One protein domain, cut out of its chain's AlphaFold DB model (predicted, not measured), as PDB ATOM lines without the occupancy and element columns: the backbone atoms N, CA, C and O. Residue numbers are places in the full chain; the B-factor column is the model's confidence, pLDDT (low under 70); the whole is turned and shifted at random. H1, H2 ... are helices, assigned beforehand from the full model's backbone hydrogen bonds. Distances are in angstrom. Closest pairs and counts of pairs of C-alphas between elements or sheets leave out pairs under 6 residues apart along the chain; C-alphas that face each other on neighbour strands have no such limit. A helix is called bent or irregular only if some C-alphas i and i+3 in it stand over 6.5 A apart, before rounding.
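Overview. This is residues 402 to 464 of the 464 residues of an uncharacterized protein of Limimaricola soesokkakensis (UniProt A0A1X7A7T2). A helical hairpin of H1 and H2 and the first part of H4 beside H1 make a small body, with short H3 near H2; from this body an arm sticks out, residues 447 to 464, formed by the end of H4 and by H5 at its tip. The printed part has 63 residues, with five named helices in the order H1, H2, H3, H4, H5 and no named strand; its class is all helix. It is loose, with a radius of gyration of the C-alphas of 13.9 A, and elongated, spanning 37 by 23 by 16 A.

Along the chain. H1, residues 402 to 410, begins at C-alpha 402 (-18.502, 30.682, 44.103) and is 13.9 A long. It is irregular: C-alphas 406 and 409 are 7.0 A apart. H2, residues 412 to 421, measures 14.2 A. H3 is residues 427 to 431. H4, residues 436 to 452, is the longest at 24.3 A, beginning at C-alpha 436 (-14.257, 39.141, 37.423). H5, residues 456 to 463, ends at C-alpha 463 (-42.802, 59.220, 42.156).

Arrangement. H1 and H2 form a hairpin and touch, closest at the C-alphas of Leu 407 and Gly 414, 4.6 A apart, at a shallow tilt of 32 degrees, opposite ways. H1 touches H4, closest at the C-alphas of Asp 405 and Tyr 438, 4.8 A, at a shallow tilt of 12 degrees, the same way. H2 and H3 are close but not clearly touching, with the C-alphas of Met 419 and Ala 430 closest at 6.7 A. H2 and H4 are apart, and H5 touches no helix. Every O i to N i+4 pair is within hydrogen-bond range in H2, H3, H4 and H5; in H1, 3 of 5 are.

Size, cuts and confidence. The C-alphas of Lys 402 and Asp 464, the two farthest apart, are 40.1 A apart. The printed part has no cut, and its four links are tight. Mean pLDDT of the printed part is 76.7; 16 residues are under 70, among them 449 to 454.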
ATOM      1  N   LYS A 402     -17.550  31.184  45.097       91.19
ATOM      2  CA  LYS A 402     -18.502  30.682  44.103       91.19
ATOM      3  C   LYS A 402     -19.940  31.116  44.407       91.19
ATOM      4  O   LYS A 402     -20.649  31.482  43.488       91.19
ATOM      5  N   LEU A 403     -20.355  31.140  45.678       91.50
ATOM      6  CA  LEU A 403     -21.702  31.573  46.060       91.50
ATOM      7  C   LEU A 403     -21.937  33.055  45.745       91.50
ATOM      8  O   LEU A 403     -23.025  33.415  45.314       91.50
ATOM      9  N   HIS A 404     -20.926  33.904  45.960       89.88
ATOM     10  CA  HIS A 404     -20.994  35.317  45.575       89.88
ATOM     11  C   HIS A 404     -21.106  35.467  44.055       89.88
ATOM     12  O   HIS A 404     -21.934  36.248  43.605       89.88
ATOM     13  N   ASP A 405     -20.351  34.688  43.276       87.50
ATOM     14  CA  ASP A 405     -20.430  34.712  41.808       87.50
ATOM     15  C   ASP A 405     -21.791  34.204  41.284       87.50
ATOM     16  O   ASP A 405     -22.378  34.819  40.400       87.50
ATOM     17  N   GLU A 406     -22.320  33.108  41.840       87.44
ATOM     18  CA  GLU A 406     -23.604  32.503  41.432       87.44
ATOM     19  C   GLU A 406     -24.811  33.383  41.789       87.44
ATOM     20  O   GLU A 406     -25.812  33.382  41.077       87.44
ATOM     21  N   LEU A 407     -24.727  34.149  42.884       89.25
ATOM     22  CA  LEU A 407     -25.786  35.075  43.299       89.25
ATOM     23  C   LEU A 407     -25.597  36.492  42.742       89.25
ATOM     24  O   LEU A 407     -26.525  37.292  42.828       89.25
ATOM     25  N   ALA A 408     -24.452  36.803  42.126       87.06
ATOM     26  CA  ALA A 408     -24.190  38.102  41.500       87.06
ATOM     27  C   ALA A 408     -25.287  38.555  40.515       87.06
ATOM     28  O   ALA A 408     -25.668  39.726  40.564       87.06
ATOM     29  N   PRO A 409     -25.875  37.673  39.672       85.88
ATOM     30  CA  PRO A 409     -26.965  38.060  38.778       85.88
ATOM     31  C   PRO A 409     -28.211  38.595  39.497       85.88
ATOM     32  O   PRO A 409     -29.038  39.231  38.850       85.88
ATOM     33  N   LEU A 410     -28.360  38.369  40.810       84.12
ATOM     34  CA  LEU A 410     -29.449  38.912  41.631       84.12
ATOM     35  C   LEU A 410     -29.178  40.346  42.138       84.12
ATOM     36  O   LEU A 410     -30.022  40.932  42.812       84.12
ATOM     37  N   GLY A 411     -28.031  40.946  41.808       83.44
ATOM     38  CA  GLY A 411     -27.686  42.302  42.239       83.44
ATOM     39  C   GLY A 411     -27.465  42.403  43.751       83.44
ATOM     40  O   GLY A 411     -26.909  41.497  44.373       83.44
ATOM     41  N   GLN A 412     -27.901  43.512  44.357       82.81
ATOM     42  CA  GLN A 412     -27.703  43.778  45.790       82.81
ATOM     43  C   GLN A 412     -28.347  42.711  46.688       82.81
ATOM     44  O   GLN A 412     -27.727  42.274  47.657       82.81
ATOM     45  N   GLU A 413     -29.536  42.220  46.331       86.94
ATOM     46  CA  GLU A 413     -30.190  41.123  47.051       86.94
ATOM     47  C   GLU A 413     -29.321  39.856  47.047       86.94
ATOM     48  O   GLU A 413     -29.139  39.210  48.081       86.94
ATOM     49  N   GLY A 414     -28.703  39.537  45.907       87.88
ATOM     50  CA  GLY A 414     -27.764  38.423  45.778       87.88
ATOM     51  C   GLY A 414     -26.553  38.541  46.696       87.88
ATOM     52  O   GLY A 414     -26.185  37.574  47.367       87.88
ATOM     53  N   VAL A 415     -25.966  39.739  46.778       86.69
ATOM     54  CA  VAL A 415     -24.854  40.033  47.696       86.69
ATOM     55  C   VAL A 415     -25.283  39.814  49.143       86.69
ATOM     56  O   VAL A 415     -24.575  39.150  49.903       86.69
ATOM     57  N   GLU A 416     -26.450  40.323  49.531       88.00
ATOM     58  CA  GLU A 416     -26.971  40.147  50.884       88.00
ATOM     59  C   GLU A 416     -27.236  38.677  51.214       88.00
ATOM     60  O   GLU A 416     -26.855  38.208  52.291       88.00
ATOM     61  N   LEU A 417     -27.838  37.926  50.290       90.50
ATOM     62  CA  LEU A 417     -28.062  36.489  50.434       90.50
ATOM     63  C   LEU A 417     -26.735  35.740  50.594       90.50
ATOM     64  O   LEU A 417     -26.579  34.965  51.543       90.50
ATOM     65  N   ALA A 418     -25.744  36.025  49.746       91.19
ATOM     66  CA  ALA A 418     -24.413  35.433  49.831       91.19
ATOM     67  C   ALA A 418     -23.723  35.773  51.161       91.19
ATOM     68  O   ALA A 418     -23.097  34.911  51.787       91.19
ATOM     69  N   MET A 419     -23.851  37.016  51.638       90.06
ATOM     70  CA  MET A 419     -23.321  37.452  52.929       90.06
ATOM     71  C   MET A 419     -23.977  36.709  54.093       90.06
ATOM     72  O   MET A 419     -23.251  36.160  54.929       90.06
ATOM     73  N   ARG A 420     -25.315  36.633  54.129       88.62
ATOM     74  CA  ARG A 420     -26.076  35.899  55.155       88.62
ATOM     75  C   ARG A 420     -25.687  34.423  55.162       88.62
ATOM     76  O   ARG A 420     -25.301  33.904  56.208       88.62
ATOM     77  N   ALA A 421     -25.677  33.779  53.995       90.06
ATOM     78  CA  ALA A 421     -25.277  32.383  53.827       90.06
ATOM     79  C   ALA A 421     -23.836  32.134  54.301       90.06
ATOM     80  O   ALA A 421     -23.542  31.133  54.951       90.06
ATOM     81  N   CYS A 422     -22.934  33.081  54.057       89.00
ATOM     82  CA  CYS A 422     -21.544  33.017  54.485       89.00
ATOM     83  C   CYS A 422     -21.293  33.458  55.946       89.00
ATOM     84  O   CYS A 422     -20.125  33.446  56.371       89.00
ATOM     85  N   GLY A 423     -22.309  33.920  56.684       84.12
ATOM     86  CA  GLY A 423     -22.155  34.516  58.017       84.12
ATOM     87  C   GLY A 423     -21.266  35.768  58.028       84.12
ATOM     88  O   GLY A 423     -20.430  35.934  58.920       84.12
ATOM     89  N   GLN A 424     -21.357  36.601  56.990       85.31
ATOM     90  CA  GLN A 424     -20.612  37.856  56.840       85.31
ATOM     91  C   GLN A 424     -21.459  39.036  57.328       85.31
ATOM     92  O   GLN A 424     -22.674  39.032  57.177       85.31
ATOM     93  N   ARG A 425     -20.810  40.050  57.909       78.56
ATOM     94  CA  ARG A 425     -21.478  41.257  58.438       78.56
ATOM     95  C   ARG A 425     -21.032  42.562  57.789       78.56
ATOM     96  O   ARG A 425     -21.647  43.589  58.014       78.56
ATOM     97  N   SER A 426     -19.929  42.534  57.051       78.38
ATOM     98  CA  SER A 426     -19.316  43.726  56.474       78.38
ATOM     99  C   SER A 426     -19.243  43.557  54.970       78.38
ATOM    100  O   SER A 426     -18.697  42.557  54.499       78.38
ATOM    101  N   GLU A 427     -19.752  44.543  54.240       74.12
ATOM    102  CA  GLU A 427     -19.680  44.580  52.781       74.12
ATOM    103  C   GLU A 427     -18.228  44.577  52.289       74.12
ATOM    104  O   GLU A 427     -17.882  43.820  51.389       74.12
ATOM    105  N   LYS A 428     -17.325  45.257  53.006       75.62
ATOM    106  CA  LYS A 428     -15.875  45.185  52.764       75.62
ATOM    107  C   LYS A 428     -15.328  43.755  52.797       75.62
ATOM    108  O   LYS A 428     -14.333  43.435  52.160       75.62
ATOM    109  N   THR A 429     -15.949  42.854  53.567       72.00
ATOM    110  CA  THR A 429     -15.584  41.429  53.536       72.00
ATOM    111  C   THR A 429     -16.116  40.731  52.288       72.00
ATOM    112  O   THR A 429     -15.433  39.836  51.798       72.00
ATOM    113  N   ALA A 430     -17.296  41.117  51.801       72.19
ATOM    114  CA  ALA A 430     -17.909  40.590  50.584       72.19
ATOM    115  C   ALA A 430     -17.144  41.016  49.324       72.19
ATOM    116  O   ALA A 430     -16.967  40.197  48.432       72.19
ATOM    117  N   GLU A 431     -16.592  42.233  49.296       76.25
ATOM    118  CA  GLU A 431     -15.739  42.730  48.205       76.25
ATOM    119  C   GLU A 431     -14.576  41.784  47.879       76.25
ATOM    120  O   GLU A 431     -14.306  41.519  46.717       76.25
ATOM    121  N   PHE A 432     -13.945  41.170  48.889       70.62
ATOM    122  CA  PHE A 432     -12.872  40.184  48.679       70.62
ATOM    123  C   PHE A 432     -13.320  38.886  47.980       70.62
ATOM    124  O   PHE A 432     -12.469  38.045  47.674       70.62
ATOM    125  N   TYR A 433     -14.627  38.674  47.816       70.06
ATOM    126  CA  TYR A 433     -15.217  37.529  47.123       70.06
ATOM    127  C   TYR A 433     -15.820  37.901  45.766       70.06
ATOM    128  O   TYR A 433     -16.241  36.991  45.060       70.06
ATOM    129  N   ARG A 434     -15.846  39.188  45.396       75.56
ATOM    130  CA  ARG A 434     -16.259  39.635  44.064       75.56
ATOM    131  C   ARG A 434     -15.125  39.313  43.091       75.56
ATOM    132  O   ARG A 434     -14.022  39.827  43.249       75.56
ATOM    133  N   THR A 435     -15.373  38.403  42.154       72.88
ATOM    134  CA  THR A 435     -14.415  38.066  41.093       72.88
ATOM    135  C   THR A 435     -14.754  38.801  39.800       72.88
ATOM    136  O   THR A 435     -15.823  39.392  39.661       72.88
ATOM    137  N   ARG A 436     -13.910  38.671  38.774       65.12
ATOM    138  CA  ARG A 436     -14.257  39.141  37.423       65.12
ATOM    139  C   ARG A 436     -15.597  38.588  36.905       65.12
ATOM    140  O   ARG A 436     -16.260  39.259  36.118       65.12
ATOM    141  N   ALA A 437     -16.005  37.378  37.298       59.31
ATOM    142  CA  ALA A 437     -17.309  36.845  36.899       59.31
ATOM    143  C   ALA A 437     -18.469  37.552  37.597       59.31
ATOM    144  O   ALA A 437     -19.477  37.817  36.945       59.31
ATOM    145  N   TYR A 438     -18.300  37.913  38.871       74.12
ATOM    146  CA  TYR A 438     -19.226  38.799  39.567       74.12
ATOM    147  C   TYR A 438     -19.380  40.124  38.803       74.12
ATOM    148  O   TYR A 438     -20.501  40.529  38.499       74.12
ATOM    149  N   ASP A 439     -18.268  40.757  38.414       74.44
ATOM    150  CA  ASP A 439     -18.304  42.037  37.693       74.44
ATOM    151  C   ASP A 439     -19.026  41.913  36.343       74.44
ATOM    152  O   ASP A 439     -19.880  42.735  36.008       74.44
ATOM    153  N   LEU A 440     -18.743  40.853  35.579       68.94
ATOM    154  CA  LEU A 440     -19.411  40.584  34.302       68.94
ATOM    155  C   LEU A 440     -20.916  40.326  34.470       68.94
ATOM    156  O   LEU A 440     -21.711  40.816  33.668       68.94
ATOM    157  N   ALA A 441     -21.317  39.585  35.506       70.31
ATOM    158  CA  ALA A 441     -22.724  39.332  35.809       70.31
ATOM    159  C   ALA A 441     -23.467  40.622  36.188       70.31
ATOM    160  O   ALA A 441     -24.590  40.843  35.731       70.31
ATOM    161  N   MET A 442     -22.822  41.504  36.957       69.94
ATOM    162  CA  MET A 442     -23.372  42.812  37.314       69.94
ATOM    163  C   MET A 442     -23.531  43.717  36.092       69.94
ATOM    164  O   MET A 442     -24.587  44.322  35.923       69.94
ATOM    165  N   VAL A 443     -22.530  43.770  35.206       72.25
ATOM    166  CA  VAL A 443     -22.618  44.533  33.950       72.25
ATOM    167  C   VAL A 443     -23.768  44.025  33.082       72.25
ATOM    168  O   VAL A 443     -24.545  44.832  32.573       72.25
ATOM    169  N   LYS A 444     -23.924  42.700  32.954       71.19
ATOM    170  CA  LYS A 444     -25.038  42.104  32.208       71.19
ATOM    171  C   LYS A 444     -26.391  42.505  32.800       71.19
ATOM    172  O   LYS A 444     -27.254  42.947  32.058       71.19
ATOM    173  N   ARG A 445     -26.562  42.429  34.124       70.38
ATOM    174  CA  ARG A 445     -27.812  42.841  34.785       70.38
ATOM    175  C   ARG A 445     -28.106  44.328  34.590       70.38
ATOM    176  O   ARG A 445     -29.248  44.682  34.337       70.38
ATOM    177  N   VAL A 446     -27.104  45.203  34.711       68.81
ATOM    178  CA  VAL A 446     -27.284  46.643  34.454       68.81
ATOM    179  C   VAL A 446     -27.756  46.866  33.021       68.81
ATOM    180  O   VAL A 446     -28.676  47.646  32.804       68.81
ATOM    181  N   HIS A 447     -27.179  46.144  32.060       68.38
ATOM    182  CA  HIS A 447     -27.620  46.189  30.672       68.38
ATOM    183  C   HIS A 447     -29.064  45.687  30.502       68.38
ATOM    184  O   HIS A 447     -29.876  46.391  29.910       68.38
ATOM    185  N   ASP A 448     -29.406  44.530  31.077       72.31
ATOM    186  CA  ASP A 448     -30.757  43.955  31.024       72.31
ATOM    187  C   ASP A 448     -31.797  44.901  31.669       72.31
ATOM    188  O   ASP A 448     -32.862  45.130  31.101       72.31
ATOM    189  N   ASN A 449     -31.466  45.534  32.802       66.38
ATOM    190  CA  ASN A 449     -32.322  46.514  33.481       66.38
ATOM    191  C   ASN A 449     -32.471  47.823  32.688       66.38
ATOM    192  O   ASN A 449     -33.555  48.397  32.651       66.38
ATOM    193  N   MET A 450     -31.405  48.301  32.038       64.81
ATOM    194  CA  MET A 450     -31.481  49.472  31.154       64.81
ATOM    195  C   MET A 450     -32.391  49.214  29.947       64.81
ATOM    196  O   MET A 450     -33.035  50.141  29.463       64.81
ATOM    197  N   LEU A 451     -32.454  47.967  29.471       68.06
ATOM    198  CA  LEU A 451     -33.342  47.555  28.384       68.06
ATOM    199  C   LEU A 451     -34.789  47.316  28.844       68.06
ATOM    200  O   LEU A 451     -35.701  47.463  28.033       68.06
ATOM    201  N   ALA A 452     -35.007  46.961  30.113       66.62
ATOM    202  CA  ALA A 452     -36.330  46.649  30.658       66.62
ATOM    203  C   ALA A 452     -37.237  47.881  30.871       66.62
ATOM    204  O   ALA A 452     -38.453  47.723  30.948       66.62
ATOM    205  N   GLY A 453     -36.679  49.100  30.902       62.09
ATOM    206  CA  GLY A 453     -37.431  50.322  31.217       62.09
ATOM    207  C   GLY A 453     -37.876  50.391  32.688       62.09
ATOM    208  O   GLY A 453     -37.726  49.429  33.433       62.09
ATOM    209  N   ILE A 454     -38.391  51.547  33.125       65.62
ATOM    210  CA  ILE A 454     -39.055  51.680  34.436       65.62
ATOM    211  C   ILE A 454     -40.462  51.111  34.277       65.62
ATOM    212  O   ILE A 454     -41.191  51.551  33.385       65.62
ATOM    213  N   THR A 455     -40.842  50.136  35.100       71.88
ATOM    214  CA  THR A 455     -42.207  49.596  35.056       71.88
ATOM    215  C   THR A 455     -43.213  50.616  35.599       71.88
ATOM    216  O   THR A 455     -42.865  51.442  36.440       71.88
ATOM    217  N   GLU A 456     -44.467  50.575  35.136       69.19
ATOM    218  CA  GLU A 456     -45.537  51.476  35.611       69.19
ATOM    219  C   GLU A 456     -45.685  51.416  37.149       69.19
ATOM    220  O   GLU A 456     -45.808  52.448  37.805       69.19
ATOM    221  N   ASP A 457     -45.563  50.212  37.728       71.62
ATOM    222  CA  ASP A 457     -45.622  49.966  39.176       71.62
ATOM    223  C   ASP A 457     -44.446  50.612  39.934       71.62
ATOM    224  O   ASP A 457     -44.626  51.172  41.018       71.62
ATOM    225  N   GLU A 458     -43.230  50.566  39.379       68.94
ATOM    226  CA  GLU A 458     -42.067  51.260  39.949       68.94
ATOM    227  C   GLU A 458     -42.206  52.779  39.816       68.94
ATOM    228  O   GLU A 458     -41.808  53.510  40.723       68.94
ATOM    229  N   TRP A 459     -42.808  53.260  38.725       74.31
ATOM    230  CA  TRP A 459     -43.086  54.681  38.530       74.31
ATOM    231  C   TRP A 459     -44.039  55.206  39.611       74.31
ATOM    232  O   TRP A 459     -43.700  56.163  40.306       74.31
ATOM    233  N   GLN A 460     -45.165  54.522  39.829       71.81
ATOM    234  CA  GLN A 460     -46.122  54.880  40.882       71.81
ATOM    235  C   GLN A 460     -45.534  54.751  42.288       71.81
ATOM    236  O   GLN A 460     -45.821  55.562  43.154       71.81
ATOM    237  N   THR A 461     -44.692  53.748  42.545       73.94
ATOM    238  CA  THR A 461     -44.138  53.526  43.892       73.94
ATOM    239  C   THR A 461     -43.136  54.605  44.314       73.94
ATOM    240  O   THR A 461     -43.005  54.888  45.505       73.94
ATOM    241  N   TYR A 462     -42.373  55.156  43.367       66.62
ATOM    242  CA  TYR A 462     -41.265  56.062  43.682       66.62
ATOM    243  C   TYR A 462     -41.547  57.535  43.401       66.62
ATOM    244  O   TYR A 462     -40.800  58.381  43.900       66.62
ATOM    245  N   PHE A 463     -42.573  57.853  42.614       72.75
ATOM    246  CA  PHE A 463     -42.802  59.220  42.156       72.75
ATOM    247  C   PHE A 463     -44.247  59.724  42.275       72.75
ATOM    248  O   PHE A 463     -44.438  60.928  42.094       72.75
ATOM    249  N   ASP A 464     -45.212  58.863  42.610       56.28
ATOM    250  CA  ASP A 464     -46.541  59.265  43.100       56.28
ATOM    251  C   ASP A 464     -46.602  59.099  44.630       56.28
ATOM    252  O   ASP A 464     -47.285  59.924  45.289       56.28
TER     253      ASP A 464